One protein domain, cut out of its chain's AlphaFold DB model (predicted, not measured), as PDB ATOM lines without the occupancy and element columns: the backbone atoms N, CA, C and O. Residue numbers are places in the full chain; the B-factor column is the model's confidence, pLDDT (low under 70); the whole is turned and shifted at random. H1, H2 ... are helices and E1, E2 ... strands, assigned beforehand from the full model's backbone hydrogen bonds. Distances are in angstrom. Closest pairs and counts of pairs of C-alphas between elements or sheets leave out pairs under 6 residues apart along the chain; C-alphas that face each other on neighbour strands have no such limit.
ATOM      1  N   PHE A 157     263.477 221.255 246.373       48.22
ATOM      2  CA  PHE A 157     264.065 219.921 246.375       48.22
ATOM      3  C   PHE A 157     263.626 219.183 245.120       48.22
ATOM      4  O   PHE A 157     262.428 219.150 244.827       48.22
ATOM      5  N   GLU A 158     264.571 218.597 244.389       52.50
ATOM      6  CA  GLU A 158     264.232 217.501 243.493       52.50
ATOM      7  C   GLU A 158     264.058 216.259 244.365       52.50
ATOM      8  O   GLU A 158     264.959 215.861 245.096       52.50
ATOM      9  N   ILE A 159     262.845 215.718 244.389       58.31
ATOM     10  CA  ILE A 159     262.523 214.546 245.197       58.31
ATOM     11  C   ILE A 159     262.384 213.376 244.254       58.31
ATOM     12  O   ILE A 159     261.682 213.475 243.254       58.31
ATOM     13  N   TYR A 160     262.999 212.254 244.593       67.62
ATOM     14  CA  TYR A 160     262.944 211.069 243.764       67.62
ATOM     15  C   TYR A 160     261.961 210.055 244.326       67.62
ATOM     16  O   TYR A 160     261.981 209.689 245.498       67.62
ATOM     17  N   TYR A 161     261.068 209.602 243.459       75.00
ATOM     18  CA  TYR A 161     260.114 208.553 243.751       75.00
ATOM     19  C   TYR A 161     260.329 207.408 242.775       75.00
ATOM     20  O   TYR A 161     260.368 207.607 241.562       75.00
ATOM     21  N   GLU A 162     260.400 206.190 243.296       82.69
ATOM     22  CA  GLU A 162     260.447 204.977 242.491       82.69
ATOM     23  C   GLU A 162     259.343 204.032 242.938       82.69
ATOM     24  O   GLU A 162     258.962 203.950 244.108       82.69
ATOM     25  N   GLY A 163     258.801 203.287 241.987       86.88
ATOM     26  CA  GLY A 163     257.863 202.247 242.329       86.88
ATOM     27  C   GLY A 163     257.279 201.554 241.127       86.88
ATOM     28  O   GLY A 163     257.903 201.400 240.076       86.88
ATOM     29  N   SER A 164     256.049 201.097 241.297       91.06
ATOM     30  CA  SER A 164     255.322 200.444 240.230       91.06
ATOM     31  C   SER A 164     253.830 200.691 240.329       91.06
ATOM     32  O   SER A 164     253.268 200.850 241.413       91.06
ATOM     33  N   PHE A 165     253.168 200.672 239.181       91.94
ATOM     34  CA  PHE A 165     251.717 200.652 239.123       91.94
ATOM     35  C   PHE A 165     251.236 199.493 238.257       91.94
ATOM     36  O   PHE A 165     251.914 199.017 237.340       91.94
ATOM     37  N   ARG A 166     250.052 198.992 238.597       93.25
ATOM     38  CA  ARG A 166     249.406 197.869 237.938       93.25
ATOM     39  C   ARG A 166     248.122 198.333 237.289       93.25
ATOM     40  O   ARG A 166     247.240 198.855 237.965       93.25
ATOM     41  N   VAL A 167     248.000 198.048 236.002       93.50
ATOM     42  CA  VAL A 167     246.821 198.382 235.202       93.50
ATOM     43  C   VAL A 167     246.170 197.115 234.694       93.50
ATOM     44  O   VAL A 167     246.859 196.155 234.334       93.50
ATOM     45  N   LYS A 168     244.843 197.111 234.642       94.19
ATOM     46  CA  LYS A 168     244.068 196.078 233.972       94.19
ATOM     47  C   LYS A 168     243.480 196.630 232.675       94.19
ATOM     48  O   LYS A 168     242.785 197.634 232.711       94.19
ATOM     49  N   ARG A 169     243.720 195.944 231.553       92.31
ATOM     50  CA  ARG A 169     243.076 196.228 230.255       92.31
ATOM     51  C   ARG A 169     242.690 194.939 229.558       92.31
ATOM     52  O   ARG A 169     243.548 194.110 229.249       92.31
ATOM     53  N   GLU A 170     241.399 194.764 229.309       91.81
ATOM     54  CA  GLU A 170     240.884 193.621 228.557       91.81
ATOM     55  C   GLU A 170     240.957 193.911 227.055       91.81
ATOM     56  O   GLU A 170     240.457 194.926 226.593       91.81
ATOM     57  N   PHE A 171     241.581 193.008 226.298       88.94
ATOM     58  CA  PHE A 171     241.665 193.105 224.840       88.94
ATOM     59  C   PHE A 171     240.619 192.201 224.203       88.94
ATOM     60  O   PHE A 171     240.652 190.980 224.429       88.94
ATOM     61  N   SER A 172     239.730 192.778 223.396       88.69
ATOM     62  CA  SER A 172     238.829 191.999 222.554       88.69
ATOM     63  C   SER A 172     239.591 191.369 221.383       88.69
ATOM     64  O   SER A 172     240.707 191.771 221.043       88.69
ATOM     65  N   ASP A 173     239.001 190.345 220.764       87.44
ATOM     66  CA  ASP A 173     239.598 189.729 219.575       87.44
ATOM     67  C   ASP A 173     239.633 190.721 218.394       87.44
ATOM     68  O   ASP A 173     240.578 190.692 217.611       87.44
ATOM     69  N   GLU A 174     238.671 191.652 218.318       88.06
ATOM     70  CA  GLU A 174     238.646 192.723 217.310       88.06
ATOM     71  C   GLU A 174     239.812 193.705 217.495       88.06
ATOM     72  O   GLU A 174     240.483 194.035 216.516       88.06
ATOM     73  N   ASP A 175     240.119 194.100 218.738       85.56
ATOM     74  CA  ASP A 175     241.262 194.977 219.040       85.56
ATOM     75  C   ASP A 175     242.572 194.318 218.588       85.56
ATOM     76  O   ASP A 175     243.376 194.913 217.872       85.56
ATOM     77  N   ILE A 176     242.751 193.039 218.934       87.81
ATOM     78  CA  ILE A 176     243.945 192.258 218.589       87.81
ATOM     79  C   ILE A 176     244.102 192.109 217.074       87.81
ATOM     80  O   ILE A 176     245.218 192.205 216.560       87.81
ATOM     81  N   GLU A 177     243.011 191.833 216.360       86.25
ATOM     82  CA  GLU A 177     243.031 191.696 214.904       86.25
ATOM     83  C   GLU A 177     243.320 193.032 214.212       86.25
ATOM     84  O   GLU A 177     244.081 193.058 213.241       86.25
ATOM     85  N   SER A 178     242.761 194.132 214.723       87.31
ATOM     86  CA  SER A 178     242.944 195.470 214.153       87.31
ATOM     87  C   SER A 178     244.384 195.986 214.265       87.31
ATOM     88  O   SER A 178     244.877 196.613 213.329       87.31
ATOM     89  N   GLU A 179     245.082 195.630 215.346       88.00
ATOM     90  CA  GLU A 179     246.481 195.997 215.606       88.00
ATOM     91  C   GLU A 179     247.498 195.043 214.945       88.00
ATOM     92  O   GLU A 179     248.702 195.276 214.984       88.00
ATOM     93  N   GLY A 180     247.043 193.953 214.311       86.81
ATOM     94  CA  GLY A 180     247.915 192.997 213.611       86.81
ATOM     95  C   GLY A 180     248.417 191.824 214.463       86.81
ATOM     96  O   GLY A 180     249.145 190.959 213.966       86.81
ATOM     97  N   GLY A 181     247.973 191.730 215.717       90.12
ATOM     98  CA  GLY A 181     248.207 190.595 216.602       90.12
ATOM     99  C   GLY A 181     248.475 190.997 218.050       90.12
ATOM    100  O   GLY A 181     248.660 192.159 218.388       90.12
ATOM    101  N   VAL A 182     248.548 189.993 218.932       89.50
ATOM    102  CA  VAL A 182     248.662 190.203 220.390       89.50
ATOM    103  C   VAL A 182     249.870 191.056 220.767       89.50
ATOM    104  O   VAL A 182     249.777 191.875 221.671       89.50
ATOM    105  N   ARG A 183     251.013 190.846 220.110       91.56
ATOM    106  CA  ARG A 183     252.234 191.587 220.433       91.56
ATOM    107  C   ARG A 183     252.089 193.070 220.110       91.56
ATOM    108  O   ARG A 183     252.477 193.889 220.931       91.56
ATOM    109  N   ASP A 184     251.545 193.368 218.938       92.19
ATOM    110  CA  ASP A 184     251.462 194.726 218.415       92.19
ATOM    111  C   ASP A 184     250.361 195.505 219.168       92.19
ATOM    112  O   ASP A 184     250.594 196.632 219.588       92.19
ATOM    113  N   ALA A 185     249.249 194.845 219.529       91.00
ATOM    114  CA  ALA A 185     248.231 195.407 220.425       91.00
ATOM    115  C   ALA A 185     248.775 195.743 221.828       91.00
ATOM    116  O   ALA A 185     248.445 196.779 222.401       91.00
ATOM    117  N   LEU A 186     249.619 194.871 222.397       91.88
ATOM    118  CA  LEU A 186     250.264 195.132 223.688       91.88
ATOM    119  C   LEU A 186     251.303 196.252 223.593       91.88
ATOM    120  O   LEU A 186     251.446 197.019 224.535       91.88
ATOM    121  N   GLU A 187     252.039 196.333 222.487       92.81
ATOM    122  CA  GLU A 187     253.007 197.402 222.241       92.81
ATOM    123  C   GLU A 187     252.312 198.759 222.127       92.81
ATOM    124  O   GLU A 187     252.669 199.665 222.872       92.81
ATOM    125  N   SER A 188     251.253 198.841 221.317       92.00
ATOM    126  CA  SER A 188     250.407 200.032 221.182       92.00
ATOM    127  C   SER A 188     249.854 200.486 222.537       92.00
ATOM    128  O   SER A 188     250.061 201.625 222.946       92.00
ATOM    129  N   PHE A 189     249.272 199.567 223.317       93.38
ATOM    130  CA  PHE A 189     248.789 199.882 224.663       93.38
ATOM    131  C   PHE A 189     249.896 200.378 225.606       93.38
ATOM    132  O   PHE A 189     249.684 201.309 226.379       93.38
ATOM    133  N   PHE A 190     251.080 199.763 225.594       93.69
ATOM    134  CA  PHE A 190     252.164 200.200 226.477       93.69
ATOM    135  C   PHE A 190     252.678 201.589 226.085       93.69
ATOM    136  O   PHE A 190     252.981 202.383 226.972       93.69
ATOM    137  N   ASP A 191     252.725 201.897 224.789       92.88
ATOM    138  CA  ASP A 191     253.100 203.219 224.289       92.88
ATOM    139  C   ASP A 191     252.027 204.275 224.626       92.88
ATOM    140  O   ASP A 191     252.370 205.402 224.988       92.88
ATOM    141  N   GLU A 192     250.737 203.910 224.604       93.19
ATOM    142  CA  GLU A 192     249.634 204.753 225.095       93.19
ATOM    143  C   GLU A 192     249.788 205.074 226.587       93.19
ATOM    144  O   GLU A 192     249.646 206.230 226.981       93.19
ATOM    145  N   ILE A 193     250.125 204.076 227.413       91.94
ATOM    146  CA  ILE A 193     250.369 204.260 228.852       91.94
ATOM    147  C   ILE A 193     251.529 205.229 229.088       91.94
ATOM    148  O   ILE A 193     251.388 206.154 229.882       91.94
ATOM    149  N   VAL A 194     252.660 205.038 228.401       91.06
ATOM    150  CA  VAL A 194     253.826 205.931 228.518       91.06
ATOM    151  C   VAL A 194     253.439 207.356 228.122       91.06
ATOM    152  O   VAL A 194     253.653 208.287 228.895       91.06
ATOM    153  N   SER A 195     252.794 207.512 226.963       89.44
ATOM    154  CA  SER A 195     252.379 208.815 226.431       89.44
ATOM    155  C   SER A 195     251.377 209.537 227.336       89.44
ATOM    156  O   SER A 195     251.325 210.766 227.349       89.44
ATOM    157  N   ALA A 196     250.567 208.783 228.078       86.31
ATOM    158  CA  ALA A 196     249.584 209.316 229.005       86.31
ATOM    159  C   ALA A 196     250.209 209.902 230.278       86.31
ATOM    160  O   ALA A 196     249.706 210.897 230.793       86.31
ATOM    161  N   ILE A 197     251.290 209.307 230.791       83.88
ATOM    162  CA  ILE A 197     251.856 209.672 232.102       83.88
ATOM    163  C   ILE A 197     253.126 210.529 232.009       83.88
ATOM    164  O   ILE A 197     253.398 211.303 232.925       83.88
ATOM    165  N   GLU A 198     253.876 210.445 230.905       83.69
ATOM    166  CA  GLU A 198     255.104 211.224 230.672       83.69
ATOM    167  C   GLU A 198     254.898 212.749 230.797       83.69
ATOM    168  O   GLU A 198     255.711 213.396 231.462       83.69
ATOM    169  N   PRO A 199     253.800 213.353 230.288       81.38
ATOM    170  CA  PRO A 199     253.543 214.787 230.459       81.38
ATOM    171  C   PRO A 199     253.402 215.234 231.919       81.38
ATOM    172  O   PRO A 199     253.495 216.425 232.206       81.38
ATOM    173  N   PHE A 200     253.166 214.289 232.832       77.12
ATOM    174  CA  PHE A 200     253.022 214.531 234.263       77.12
ATOM    175  C   PHE A 200     254.299 214.217 235.047       77.12
ATOM    176  O   PHE A 200     254.254 214.175 236.269       77.12
ATOM    177  N   GLY A 201     255.429 214.005 234.363       72.56
ATOM    178  CA  GLY A 201     256.745 213.817 234.980       72.56
ATOM    179  C   GLY A 201     257.104 212.367 235.312       72.56
ATOM    180  O   GLY A 201     258.173 212.126 235.870       72.56
ATOM    181  N   PHE A 202     256.250 211.395 234.977       82.44
ATOM    182  CA  PHE A 202     256.564 209.978 235.163       82.44
ATOM    183  C   PHE A 202     257.473 209.454 234.051       82.44
ATOM    184  O   PHE A 202     257.234 209.686 232.869       82.44
ATOM    185  N   GLN A 203     258.461 208.647 234.422       87.62
ATOM    186  CA  GLN A 203     259.303 207.898 233.497       87.62
ATOM    187  C   GLN A 203     259.105 206.400 233.718       87.62
ATOM    188  O   GLN A 203     259.228 205.905 234.836       87.62
ATOM    189  N   VAL A 204     258.808 205.649 232.655       89.00
ATOM    190  CA  VAL A 204     258.665 204.187 232.742       89.00
ATOM    191  C   VAL A 204     260.044 203.532 232.705       89.00
ATOM    192  O   VAL A 204     260.734 203.568 231.688       89.00
ATOM    193  N   THR A 205     260.431 202.885 233.805       87.56
ATOM    194  CA  THR A 205     261.725 202.196 233.953       87.56
ATOM    195  C   THR A 205     261.653 200.730 233.534       87.56
ATOM    196  O   THR A 205     262.650 200.142 233.110       87.56
ATOM    197  N   SER A 206     260.467 200.117 233.610       88.75
ATOM    198  CA  SER A 206     260.252 198.749 233.139       88.75
ATOM    199  C   SER A 206     258.845 198.528 232.592       88.75
ATOM    200  O   SER A 206     257.845 198.922 233.190       88.75
ATOM    201  N   THR A 207     258.770 197.852 231.443       88.44
ATOM    202  CA  THR A 207     257.507 197.485 230.788       88.44
ATOM    203  C   THR A 207     257.227 195.983 230.892       88.44
ATOM    204  O   THR A 207     258.167 195.178 230.834       88.44
ATOM    205  N   PRO A 208     255.950 195.567 230.936       86.00
ATOM    206  CA  PRO A 208     255.569 194.160 230.903       86.00
ATOM    207  C   PRO A 208     255.998 193.438 229.613       86.00
ATOM    208  O   PRO A 208     256.320 194.034 228.584       86.00
ATOM    209  N   SER A 209     255.954 192.104 229.638       85.62
ATOM    210  CA  SER A 209     256.222 191.287 228.448       85.62
ATOM    211  C   SER A 209     255.173 191.511 227.354       85.62
ATOM    212  O   SER A 209     253.995 191.231 227.555       85.62
ATOM    213  N   ARG A 210     255.626 191.888 226.153       86.25
ATOM    214  CA  ARG A 210     254.793 192.035 224.940       86.25
ATOM    215  C   ARG A 210     254.482 190.704 224.237       86.25
ATOM    216  O   ARG A 210     253.776 190.668 223.241       86.25
ATOM    217  N   ARG A 211     255.052 189.577 224.687       83.50
ATOM    218  CA  ARG A 211     254.982 188.303 223.932       83.50
ATOM    219  C   ARG A 211     253.622 187.615 223.992       83.50
ATOM    220  O   ARG A 211     253.295 186.843 223.098       83.50
ATOM    221  N   GLN A 212     252.886 187.819 225.076       83.94
ATOM    222  CA  GLN A 212     251.593 187.191 225.317       83.94
ATOM    223  C   GLN A 212     250.813 188.016 226.336       83.94
ATOM    224  O   GLN A 212     251.416 188.659 227.195       83.94
ATOM    225  N   ARG A 213     249.483 187.926 226.280       84.06
ATOM    226  CA  ARG A 213     248.606 188.534 227.286       84.06
ATOM    227  C   ARG A 213     248.917 187.992 228.678       84.06
ATOM    228  O   ARG A 213     249.205 186.802 228.856       84.06
ATOM    229  N   SER A 214     248.794 188.867 229.669       86.81
ATOM    230  CA  SER A 214     248.740 188.452 231.067       86.81
ATOM    231  C   SER A 214     247.491 187.597 231.298       86.81
ATOM    232  O   SER A 214     246.434 187.882 230.741       86.81
ATOM    233  N   ARG A 215     247.581 186.544 232.125       83.19
ATOM    234  CA  ARG A 215     246.439 185.636 232.381       83.19
ATOM    235  C   ARG A 215     245.216 186.358 232.950       83.19
ATOM    236  O   ARG A 215     244.102 185.927 232.683       83.19
ATOM    237  N   ASN A 216     245.445 187.440 233.691       88.50
ATOM    238  CA  ASN A 216     244.397 188.259 234.297       88.50
ATOM    239  C   ASN A 216     244.212 189.604 233.583       88.50
ATOM    240  O   ASN A 216     243.490 190.455 234.089       88.50
ATOM    241  N   ASN A 217     244.879 189.811 232.438       89.88
ATOM    242  CA  ASN A 217     244.943 191.109 231.763       89.88
ATOM    243  C   ASN A 217     245.497 192.240 232.650       89.88
ATOM    244  O   ASN A 217     245.198 193.408 232.433       89.88
ATOM    245  N   GLU A 218     246.311 191.877 233.642       93.75
ATOM    246  CA  GLU A 218     246.997 192.798 234.545       93.75
ATOM    247  C   GLU A 218     248.454 192.968 234.116       93.75
ATOM    248  O   GLU A 218     249.166 191.978 233.900       93.75
ATOM    249  N   TYR A 219     248.898 194.216 234.045       93.31
ATOM    250  CA  TYR A 219     250.200 194.625 233.538       93.31
ATOM    251  C   TYR A 219     250.888 195.514 234.573       93.31
ATOM    252  O   TYR A 219     250.299 196.485 235.041       93.31
ATOM    253  N   LEU A 220     252.111 195.143 234.961       93.38
ATOM    254  CA  LEU A 220     252.919 195.859 235.949       93.38
ATOM    255  C   LEU A 220     253.958 196.724 235.234       93.38
ATOM    256  O   LEU A 220     254.759 196.189 234.465       93.38
ATOM    257  N   PHE A 221     253.946 198.021 235.519       92.44
ATOM    258  CA  PHE A 221     254.901 199.000 235.013       92.44
ATOM    259  C   PHE A 221     255.767 199.490 236.167       92.44
ATOM    260  O   PHE A 221     255.226 199.883 237.199       92.44
ATOM    261  N   GLY A 222     257.087 199.460 235.999       90.69
ATOM    262  CA  GLY A 222     257.997 200.171 236.895       90.69
ATOM    263  C   GLY A 222     258.093 201.631 236.477       90.69
ATOM    264  O   GLY A 222     258.144 201.920 235.278       90.69
ATOM    265  N   VAL A 223     258.108 202.528 237.457       88.25
ATOM    266  CA  VAL A 223     258.147 203.970 237.237       88.25
ATOM    267  C   VAL A 223     259.123 204.674 238.150       88.25
ATOM    268  O   VAL A 223     259.369 204.250 239.274       88.25
ATOM    269  N   TYR A 224     259.594 205.797 237.637       84.62
ATOM    270  CA  TYR A 224     260.321 206.826 238.341       84.62
ATOM    271  C   TYR A 224     259.576 208.157 238.205       84.62
ATOM    272  O   TYR A 224     258.952 208.412 237.172       84.62
ATOM    273  N   TYR A 225     259.624 208.997 239.230       78.31
ATOM    274  CA  TYR A 225     259.021 210.325 239.238       78.31
ATOM    275  C   TYR A 225     259.931 211.289 240.005       78.31
ATOM    276  O   TYR A 225     260.277 211.018 241.151       78.31
ATOM    277  N   ALA A 226     260.316 212.395 239.362       70.38
ATOM    278  CA  ALA A 226     261.249 213.387 239.904       70.38
ATOM    279  C   ALA A 226     260.632 214.801 239.911       70.38
ATOM    280  O   ALA A 226     260.835 215.586 238.979       70.38
ATOM    281  N   PRO A 227     259.774 215.127 240.892       60.44
ATOM    282  CA  PRO A 227     259.225 216.460 241.054       60.44
ATOM    283  C   PRO A 227     260.203 217.405 241.732       60.44
ATOM    284  O   PRO A 227     260.902 217.060 242.678       60.44
ATOM    285  N   HIS A 228     260.096 218.661 241.330       55.59
ATOM    286  CA  HIS A 228     260.678 219.790 242.029       55.59
ATOM    287  C   HIS A 228     259.651 220.349 243.023       55.59
ATOM    288  O   HIS A 228     258.642 220.933 242.615       55.59
ATOM    289  N   ILE A 229     259.877 220.172 244.324       51.75
ATOM    290  CA  ILE A 229     259.000 220.684 245.381       51.75
ATOM    291  C   ILE A 229     259.606 221.945 245.982       51.75
ATOM    292  O   ILE A 229     260.620 221.903 246.673       51.75
ATOM    293  N   GLY A 230     258.958 223.079 245.714       47.53
ATOM    294  CA  GLY A 230     259.305 224.366 246.302       47.53
ATOM    295  C   GLY A 230     258.694 224.544 247.687       47.53
ATOM    296  O   GLY A 230     257.484 224.414 247.852       47.53
ATOM    297  N   PHE A 231     259.508 224.924 248.660       46.47
ATOM    298  CA  PHE A 231     259.062 225.273 250.004       46.47
ATOM    299  C   PHE A 231     259.120 226.781 250.203       46.47
ATOM    300  O   PHE A 231     260.085 227.441 249.818       46.47
ATOM    301  N   SER A 232     258.091 227.348 250.828       46.44
ATOM    302  CA  SER A 232     258.162 228.709 251.351       46.44
ATOM    303  C   SER A 232     258.752 228.679 252.753       46.44
ATOM    304  O   SER A 232     258.338 227.888 253.591       46.44
ATOM    305  N   GLU A 233     259.670 229.595 253.048       45.56
ATOM    306  CA  GLU A 233     260.240 229.744 254.391       45.56
ATOM    307  C   GLU A 233     259.169 230.037 255.463       45.56
ATOM    308  O   GLU A 233     259.355 229.726 256.633       45.56
ATOM    309  N   SER A 234     258.015 230.589 255.066       41.03
ATOM    310  CA  SER A 234     256.851 230.763 255.951       41.03
ATOM    311  C   SER A 234     256.263 229.453 256.472       41.03
ATOM    312  O   SER A 234     255.582 229.463 257.497       41.03
ATOM    313  N   ASP A 235     256.493 228.362 255.747       42.81
ATOM    314  CA  ASP A 235     255.905 227.050 256.005       42.81
ATOM    315  C   ASP A 235     256.868 226.167 256.817       42.81
ATOM    316  O   ASP A 235     256.497 225.089 257.276       42.81
ATOM    317  N   ILE A 236     258.087 226.663 257.055       41.91
ATOM    318  CA  ILE A 236     259.140 226.013 257.826       41.91
ATOM    319  C   ILE A 236     259.144 226.610 259.225       41.91
ATOM    320  O   ILE A 236     259.315 227.816 259.412       41.91
ATOM    321  N   GLN A 237     258.956 225.761 260.227       38.69
ATOM    322  CA  GLN A 237     259.004 226.161 261.629       38.69
ATOM    323  C   GLN A 237     260.266 225.617 262.300       38.69
ATOM    324  O   GLN A 237     260.755 224.547 261.953       38.69
ATOM    325  N   GLY A 238     260.765 226.339 263.305       39.62
ATOM    326  CA  GLY A 238     261.851 225.855 264.159       39.62
ATOM    327  C   GLY A 238     263.223 225.865 263.486       39.62
ATOM    328  O   GLY A 238     263.581 226.830 262.814       39.62
ATOM    329  N   GLU A 239     264.000 224.809 263.727       38.22
ATOM    330  CA  GLU A 239     265.392 224.677 263.290       38.22
ATOM    331  C   GLU A 239     265.542 224.371 261.782       38.22
ATOM    332  O   GLU A 239     266.628 224.498 261.223       38.22
ATOM    333  N   GLY A 240     264.447 224.076 261.074       37.00
ATOM    334  CA  GLY A 240     264.448 223.738 259.645       37.00
ATOM    335  C   GLY A 240     264.900 224.863 258.707       37.00
ATOM    336  O   GLY A 240     265.183 224.621 257.537       37.00
ATOM    337  N   CYS A 241     265.005 226.101 259.200       38.97
ATOM    338  CA  CYS A 241     265.581 227.218 258.452       38.97
ATOM    339  C   CYS A 241     267.124 227.212 258.430       38.97
ATOM    340  O   CYS A 241     267.711 227.975 257.662       38.97
ATOM    341  N   TYR A 242     267.776 226.370 259.248       39.94
ATOM    342  CA  TYR A 242     269.238 226.287 259.373       39.94
ATOM    343  C   TYR A 242     269.903 225.349 258.351       39.94
ATOM    344  O   TYR A 242     271.115 225.430 258.175       39.94
ATOM    345  N   ALA A 243     269.143 224.469 257.685       39.75
ATOM    346  CA  ALA A 243     269.721 223.288 257.042       39.75
ATOM    347  C   ALA A 243     270.159 223.455 255.577       39.75
ATOM    348  O   ALA A 243     270.950 222.657 255.109       39.75
ATOM    349  N   ILE A 244     269.685 224.436 254.808       43.38
ATOM    350  CA  ILE A 244     269.627 224.222 253.345       43.38
ATOM    351  C   ILE A 244     270.725 224.977 252.603       43.38
ATOM    352  O   ILE A 244     270.502 225.983 251.929       43.38
ATOM    353  N   ARG A 245     271.947 224.456 252.712       39.84
ATOM    354  CA  ARG A 245     272.898 224.595 251.606       39.84
ATOM    355  C   ARG A 245     272.327 223.863 250.391       39.84
ATOM    356  O   ARG A 245     271.609 222.885 250.567       39.84
ATOM    357  N   GLY A 246     272.739 224.255 249.185       39.66
ATOM    358  CA  GLY A 246     272.455 223.459 247.984       39.66
ATOM    359  C   GLY A 246     273.008 222.015 248.029       39.66
ATOM    360  O   GLY A 246     272.723 221.176 247.183       39.66
ATOM    361  N   ASP A 247     273.776 221.695 249.069       40.31
ATOM    362  CA  ASP A 247     274.447 220.414 249.252       40.31
ATOM    363  C   ASP A 247     273.920 219.648 250.486       40.31
ATOM    364  O   ASP A 247     274.533 218.661 250.887       40.31
ATOM    365  N   ALA A 248     272.860 220.135 251.149       45.38
ATOM    366  CA  ALA A 248     272.358 219.537 252.386       45.38
ATOM    367  C   ALA A 248     271.571 218.253 252.115       45.38
ATOM    368  O   ALA A 248     270.676 218.247 251.266       45.38
ATOM    369  N   SER A 249     271.881 217.183 252.848       48.44
ATOM    370  CA  SER A 249     271.161 215.917 252.695       48.44
ATOM    371  C   SER A 249     269.792 215.953 253.379       48.44
ATOM    372  O   SER A 249     269.543 216.711 254.316       48.44
ATOM    373  N   THR A 250     268.895 215.083 252.936       49.78
ATOM    374  CA  THR A 250     267.575 214.825 253.534       49.78
ATOM    375  C   THR A 250     267.648 214.485 255.025       49.78
ATOM    376  O   THR A 250     266.834 214.986 255.801       49.78
ATOM    377  N   ASP A 251     268.664 213.734 255.455       51.66
ATOM    378  CA  ASP A 251     268.942 213.447 256.870       51.66
ATOM    379  C   ASP A 251     269.234 214.716 257.685       51.66
ATOM    380  O   ASP A 251     268.674 214.906 258.769       51.66
ATOM    381  N   GLU A 252     270.070 215.618 257.160       49.09
ATOM    382  CA  GLU A 252     270.392 216.889 257.821       49.09
ATOM    383  C   GLU A 252     269.132 217.751 257.961       49.09
ATOM    384  O   GLU A 252     268.889 218.363 259.000       49.09
ATOM    385  N   VAL A 253     268.265 217.740 256.950       49.19
ATOM    386  CA  VAL A 253     267.005 218.485 256.963       49.19
ATOM    387  C   VAL A 253     265.991 217.892 257.962       49.19
ATOM    388  O   VAL A 253     265.355 218.646 258.710       49.19
ATOM    389  N   ASN A 254     265.884 216.560 258.037       48.28
ATOM    390  CA  ASN A 254     265.035 215.837 258.991       48.28
ATOM    391  C   ASN A 254     265.460 216.068 260.447       48.28
ATOM    392  O   ASN A 254     264.620 216.292 261.326       48.28
ATOM    393  N   GLU A 255     266.768 216.079 260.720       45.62
ATOM    394  CA  GLU A 255     267.295 216.364 262.057       45.62
ATOM    395  C   GLU A 255     266.864 217.745 262.571       45.62
ATOM    396  O   GLU A 255     266.713 217.935 263.782       45.62
ATOM    397  N   HIS A 256     266.605 218.698 261.681       42.81
ATOM    398  CA  HIS A 256     266.215 220.059 262.029       42.81
ATOM    399  C   HIS A 256     264.692 220.280 262.124       42.81
ATOM    400  O   HIS A 256     264.228 221.413 262.263       42.81
ATOM    401  N   GLY A 257     263.904 219.199 262.159       36.69
ATOM    402  CA  GLY A 257     262.488 219.236 262.535       36.69
ATOM    403  C   GLY A 257     261.520 219.494 261.383       36.69
ATOM    404  O   GLY A 257     260.358 219.817 261.639       36.69
ATOM    405  N   ILE A 258     261.970 219.345 260.135       43.28
ATOM    406  CA  ILE A 258     261.065 219.168 259.000       43.28
ATOM    407  C   ILE A 258     260.855 217.664 258.842       43.28
ATOM    408  O   ILE A 258     261.768 216.963 258.437       43.28
ATOM    409  N   ASP A 259     259.674 217.170 259.203       51.06
ATOM    410  CA  ASP A 259     259.314 215.753 259.078       51.06
ATOM    411  C   ASP A 259     259.006 215.429 257.600       51.06
ATOM    412  O   ASP A 259     257.841 215.436 257.174       51.06
ATOM    413  N   PHE A 260     260.071 215.288 256.789       50.53
ATOM    414  CA  PHE A 260     259.977 215.066 255.339       50.53
ATOM    415  C   PHE A 260     259.301 213.733 255.030       50.53
ATOM    416  O   PHE A 260     258.446 213.685 254.148       50.53
ATOM    417  N   GLU A 261     259.667 212.667 255.746       50.12
ATOM    418  CA  GLU A 261     259.244 211.304 255.419       50.12
ATOM    419  C   GLU A 261     257.726 211.124 255.549       50.12
ATOM    420  O   GLU A 261     257.082 210.728 254.582       50.12
ATOM    421  N   ASP A 262     257.110 211.485 256.678       45.75
ATOM    422  CA  ASP A 262     255.685 211.189 256.884       45.75
ATOM    423  C   ASP A 262     254.756 212.168 256.136       45.75
ATOM    424  O   ASP A 262     253.702 211.783 255.619       45.75
ATOM    425  N   THR A 263     255.138 213.445 256.024       45.41
ATOM    426  CA  THR A 263     254.254 214.484 255.462       45.41
ATOM    427  C   THR A 263     254.218 214.461 253.930       45.41
ATOM    428  O   THR A 263     253.159 214.675 253.328       45.41
ATOM    429  N   LEU A 264     255.355 214.194 253.274       52.50
ATOM    430  CA  LEU A 264     255.426 214.116 251.811       52.50
ATOM    431  C   LEU A 264     254.897 212.787 251.282       52.50
ATOM    432  O   LEU A 264     254.252 212.792 250.235       52.50
ATOM    433  N   VAL A 265     255.136 211.670 251.974       55.91
ATOM    434  CA  VAL A 265     254.752 210.338 251.482       55.91
ATOM    435  C   VAL A 265     253.233 210.211 251.343       55.91
ATOM    436  O   VAL A 265     252.764 209.800 250.282       55.91
ATOM    437  N   ASP A 266     252.444 210.633 252.333       53.72
ATOM    438  CA  ASP A 266     250.984 210.445 252.300       53.72
ATOM    439  C   ASP A 266     250.270 211.375 251.302       53.72
ATOM    440  O   ASP A 266     249.415 210.935 250.523       53.72
ATOM    441  N   VAL A 267     250.622 212.664 251.286       54.72
ATOM    442  CA  VAL A 267     249.979 213.651 250.398       54.72
ATOM    443  C   VAL A 267     250.410 213.442 248.946       54.72
ATOM    444  O   VAL A 267     249.574 213.515 248.038       54.72
ATOM    445  N   THR A 268     251.687 213.129 248.717       63.44
ATOM    446  CA  THR A 268     252.217 212.930 247.363       63.44
ATOM    447  C   THR A 268     251.736 211.612 246.781       63.44
ATOM    448  O   THR A 268     251.298 211.603 245.635       63.44
ATOM    449  N   ASN A 269     251.669 210.521 247.553       65.50
ATOM    450  CA  ASN A 269     251.099 209.271 247.045       65.50
ATOM    451  C   ASN A 269     249.621 209.405 246.679       65.50
ATOM    452  O   ASN A 269     249.203 208.905 245.635       65.50
ATOM    453  N   ALA A 270     248.822 210.114 247.481       66.81
ATOM    454  CA  ALA A 270     247.429 210.380 247.129       66.81
ATOM    455  C   ALA A 270     247.311 211.173 245.814       66.81
ATOM    456  O   ALA A 270     246.488 210.833 244.961       66.81
ATOM    457  N   LEU A 271     248.161 212.189 245.627       68.31
ATOM    458  CA  LEU A 271     248.203 212.997 244.410       68.31
ATOM    459  C   LEU A 271     248.656 212.183 243.190       68.31
ATOM    460  O   LEU A 271     247.991 212.225 242.157       68.31
ATOM    461  N   LEU A 272     249.738 211.408 243.307       73.12
ATOM    462  CA  LEU A 272     250.266 210.567 242.228       73.12
ATOM    463  C   LEU A 272     249.267 209.491 241.813       73.12
ATOM    464  O   LEU A 272     249.069 209.254 240.623       73.12
ATOM    465  N   ASN A 273     248.570 208.900 242.781       76.19
ATOM    466  CA  ASN A 273     247.497 207.954 242.510       76.19
ATOM    467  C   ASN A 273     246.324 208.621 241.785       76.19
ATOM    468  O   ASN A 273     245.752 208.006 240.888       76.19
ATOM    469  N   SER A 274     245.992 209.874 242.120       76.75
ATOM    470  CA  SER A 274     244.984 210.654 241.386       76.75
ATOM    471  C   SER A 274     245.422 210.915 239.946       76.75
ATOM    472  O   SER A 274     244.651 210.658 239.027       76.75
ATOM    473  N   ILE A 275     246.672 211.346 239.735       77.88
ATOM    474  CA  ILE A 275     247.222 211.614 238.398       77.88
ATOM    475  C   ILE A 275     247.188 210.344 237.545       77.88
ATOM    476  O   ILE A 275     246.699 210.388 236.418       77.88
ATOM    477  N   LEU A 276     247.646 209.209 238.077       83.12
ATOM    478  CA  LEU A 276     247.577 207.937 237.359       83.12
ATOM    479  C   LEU A 276     246.121 207.565 237.054       83.12
ATOM    480  O   LEU A 276     245.784 207.281 235.912       83.12
ATOM    481  N   ASN A 277     245.225 207.628 238.036       81.88
ATOM    482  CA  ASN A 277     243.832 207.232 237.843       81.88
ATOM    483  C   ASN A 277     243.065 208.117 236.837       81.88
ATOM    484  O   ASN A 277     242.157 207.638 236.168       81.88
ATOM    485  N   GLU A 278     243.411 209.399 236.728       83.62
ATOM    486  CA  GLU A 278     242.731 210.350 235.838       83.62
ATOM    487  C   GLU A 278     243.263 210.345 234.401       83.62
ATOM    488  O   GLU A 278     242.534 210.742 233.491       83.62
ATOM    489  N   ASN A 279     244.513 209.919 234.190       85.81
ATOM    490  CA  ASN A 279     245.196 210.090 232.904       85.81
ATOM    491  C   ASN A 279     245.464 208.784 232.154       85.81
ATOM    492  O   ASN A 279     245.822 208.843 230.981       85.81
ATOM    493  N   LEU A 280     245.271 207.617 232.778       88.12
ATOM    494  CA  LEU A 280     245.367 206.338 232.073       88.12
ATOM    495  C   LEU A 280     244.403 206.273 230.869       88.12
ATOM    496  O   LEU A 280     243.357 206.932 230.869       88.12
ATOM    497  N   PRO A 281     244.724 205.461 229.840       88.25
ATOM    498  CA  PRO A 281     243.822 205.220 228.723       88.25
ATOM    499  C   PRO A 281     242.418 204.825 229.211       88.25
ATOM    500  O   PRO A 281     242.291 204.103 230.199       88.25
ATOM    501  N   PRO A 282     241.345 205.263 228.529       84.56
ATOM    502  CA  PRO A 282     239.968 205.121 229.015       84.56
ATOM    503  C   PRO A 282     239.482 203.667 229.139       84.56
ATOM    504  O   PRO A 282     238.429 203.418 229.721       84.56
ATOM    505  N   ASP A 283     240.217 202.718 228.564       86.50
ATOM    506  CA  ASP A 283     239.978 201.277 228.623       86.50
ATOM    507  C   ASP A 283     240.938 200.537 229.575       86.50
ATOM    508  O   ASP A 283     241.009 199.303 229.573       86.50
ATOM    509  N   ALA A 284     241.665 201.288 230.403       90.31
ATOM    510  CA  ALA A 284     242.604 200.797 231.395       90.31
ATOM    511  C   ALA A 284     242.185 201.217 232.812       90.31
ATOM    512  O   ALA A 284     242.035 202.397 233.111       90.31
ATOM    513  N   ASP A 285     242.076 200.238 233.713       91.06
ATOM    514  CA  ASP A 285     241.777 200.467 235.127       91.06
ATOM    515  C   ASP A 285     243.055 200.396 235.973       91.06
ATOM    516  O   ASP A 285     243.775 199.389 235.936       91.06
ATOM    517  N   LEU A 286     243.317 201.415 236.798       90.69
ATOM    518  CA  LEU A 286     244.355 201.342 237.830       90.69
ATOM    519  C   LEU A 286     243.920 200.360 238.929       90.69
ATOM    520  O   LEU A 286     242.918 200.565 239.610       90.69
ATOM    521  N   ILE A 287     244.689 199.290 239.124       91.81
ATOM    522  CA  ILE A 287     244.426 198.275 240.155       91.81
ATOM    523  C   ILE A 287     245.132 198.625 241.460       91.81
ATOM    524  O   ILE A 287     244.559 198.505 242.542       91.81
ATOM    525  N   SER A 288     246.401 199.005 241.356       88.50
ATOM    526  CA  SER A 288     247.237 199.347 242.500       88.50
ATOM    527  C   SER A 288     248.431 200.163 242.046       88.50
ATOM    528  O   SER A 288     248.958 199.938 240.956       88.50
ATOM    529  N   SER A 289     248.923 201.009 242.927       86.75
ATOM    530  CA  SER A 289     250.173 201.736 242.774       86.75
ATOM    531  C   SER A 289     250.906 201.701 244.104       86.75
ATOM    532  O   SER A 289     250.310 201.867 245.167       86.75
ATOM    533  N   GLU A 290     252.196 201.425 244.024       84.12
ATOM    534  CA  GLU A 290     253.119 201.467 245.143       84.12
ATOM    535  C   GLU A 290     254.303 202.293 244.669       84.12
ATOM    536  O   GLU A 290     255.131 201.814 243.894       84.12
ATOM    537  N   ILE A 291     254.300 203.565 245.052       77.56
ATOM    538  CA  ILE A 291     255.341 204.531 244.737       77.56
ATOM    539  C   ILE A 291     255.908 204.968 246.076       77.56
ATOM    540  O   ILE A 291     255.167 205.349 246.980       77.56
ATOM    541  N   ASN A 292     257.216 204.839 246.218       72.19
ATOM    542  CA  ASN A 292     257.904 205.148 247.451       72.19
ATOM    543  C   ASN A 292     258.913 206.248 247.178       72.19
ATOM    544  O   ASN A 292     259.517 206.305 246.106       72.19
ATOM    545  N   TYR A 293     259.071 207.119 248.166       63.50
ATOM    546  CA  TYR A 293     260.203 208.023 248.203       63.50
ATOM    547  C   TYR A 293     261.495 207.193 248.197       63.50
ATOM    548  O   TYR A 293     261.609 206.208 248.932       63.50
ATOM    549  N   VAL A 294     262.428 207.564 247.326       63.91
ATOM    550  CA  VAL A 294     263.785 207.034 247.309       63.91
ATOM    551  C   VAL A 294     264.661 208.093 247.942       63.91
ATOM    552  O   VAL A 294     264.770 209.201 247.420       63.91
ATOM    553  N   ASP A 295     265.275 207.733 249.062       52.22
ATOM    554  CA  ASP A 295     266.286 208.565 249.694       52.22
ATOM    555  C   ASP A 295     267.571 208.506 248.861       52.22
ATOM    556  O   ASP A 295     268.438 207.654 249.068       52.22
ATOM    557  N   ASP A 296     267.621 209.340 247.824       47.28
ATOM    558  CA  ASP A 296     268.811 209.560 247.008       47.28
ATOM    559  C   ASP A 296     269.455 210.879 247.475       47.28
ATOM    560  O   ASP A 296     268.779 211.909 247.479       47.28
ATOM    561  N   PRO A 297     270.731 210.890 247.900       42.50
ATOM    562  CA  PRO A 297     271.385 212.060 248.497       42.50
ATOM    563  C   PRO A 297     271.667 213.227 247.525       42.50
ATOM    564  O   PRO A 297     272.487 214.089 247.849       42.50
ATOM    565  N   GLU A 298     271.060 213.270 246.335       37.75
ATOM    566  CA  GLU A 298     271.407 214.254 245.304       37.75
ATOM    567  C   GLU A 298     270.530 215.520 245.321       37.75
ATOM    568  O   GLU A 298     269.394 215.542 244.860       37.75
ATOM    569  N   GLU A 299     271.195 216.570 245.818       41.88
ATOM    570  CA  GLU A 299     271.170 217.992 245.448       41.88
ATOM    571  C   GLU A 299     269.891 218.802 245.746       41.88
ATOM    572  O   GLU A 299     268.895 218.827 245.025       41.88
ATOM    573  N   ALA A 300     269.980 219.599 246.814       40.12
ATOM    574  CA  ALA A 300     269.132 220.762 246.994       40.12
ATOM    575  C   ALA A 300     269.553 221.822 245.967       40.12
ATOM    576  O   ALA A 300     270.650 222.364 246.008       40.12
ATOM    577  N   PHE A 301     268.695 222.182 245.025       40.12
ATOM    578  CA  PHE A 301     269.086 223.202 244.061       40.12
ATOM    579  C   PHE A 301     268.735 224.591 244.596       40.12
ATOM    580  O   PHE A 301     267.587 224.886 244.949       40.12
ATOM    581  N   ASP A 302     269.718 225.495 244.597       41.31
ATOM    582  CA  ASP A 302     269.404 226.920 244.536       41.31
ATOM    583  C   ASP A 302     268.498 227.124 243.318       41.31
ATOM    584  O   ASP A 302     268.791 226.607 242.240       41.31
TER     585      ASP A 302
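What this domain is: This is residues 157 to 302 of the 309 residues of an uncharacterized protein of uncultured Desulfobacterium sp (UniProt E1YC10). The model is a rod built on one strongly twisted sheet of four strands, with H2 and H5 over one face, meeting near their last residues, and no named helix on the other face. The small helix H1 lies at one end of the rod, and E4 leads to the small helices H3 and H4 at the other. The printed part has 146 residues, with the named elements in the order E1 H1 H2 E2 E3 E4 H3 H4 H5 E5; the class is mixed, helices and strands. The sheet runs E2 E3 E1 E5, antiparallel throughout, and with H2 and H5 makes two layers, helices on one face of a sheet. The whole is loose, with a radius of gyration of the C-alphas of 19.2 A, and spans 62 by 23 by 22 A.

How they stand to each other: Start at E1, residues 160 to 168, an inner strand. Its antiparallel neighbours are E5, residues 285 to 294, with N 164 and O 290 at 2.8 A, and E3, residues 218 to 225, with N 163 and O 223 at 2.9 A. Next come H1, residues 173 to 178, and H2, residues 182 to 200, which touch only at the corner, Ile 176 and Val 182 having the closest C-alphas at 5.5 A. H2 is over E3 at a height over the sheet of 9.3 A. E2, residues 202 to 206, forms a hairpin with E3, with N 203 and O 224 at 2.8 A. E1, H1, H2 and E2 make a split strand-helix-strand unit, two strands of one sheet with helices between them along the chain and E3 between them in the sheet, its crossover right-handed. E3 runs on into E4, residues 228 to 231, which pairs with no named strand. Beyond it, H3, residues 238 to 241, is close to but not clearly touching H4, residues 250 to 255; the C-alphas of Gly 240 and Val 253 are closest, at 6.4 A. H5, residues 260 to 279, is on the same face as H2, at a height over the sheet of 8.3 A. H5 touches H2 with residues 275 to 279 alone, the closest C-alphas being Ala 196 and Asn 279 at 5.9 A, at a steep tilt of 52 degrees, opposite ways. Every O i to N i+4 pair is within hydrogen-bond range in H1 and H4, 13 of 15 in H2 and 14 of 16 in H5; H3 is too short for one, and has 0 of 1 O i to N i+3 pairs within range.

Where its parts are: Find C-alpha 160 at (262.944, 211.069, 243.764); from there E1 runs 26.0 A to C-alpha 168. H2 covers 28.3 A from C-alpha 182 at (248.662, 190.203, 220.390), E3 21.8 A and H5 27.3 A. E5 bends by 51 degrees at residue 288 and ends at C-alpha 294, (263.785, 207.034, 247.309).

The domain as a whole: The C-alphas of Glu 177 and Gly 238 are the two farthest apart, at 62.8 A. The printed part has no cut, and its long link is E2 to E3, 11 residues. Look for pLDDT under 70 at residues 157 to 160, 227 to 271 and 293 to 302.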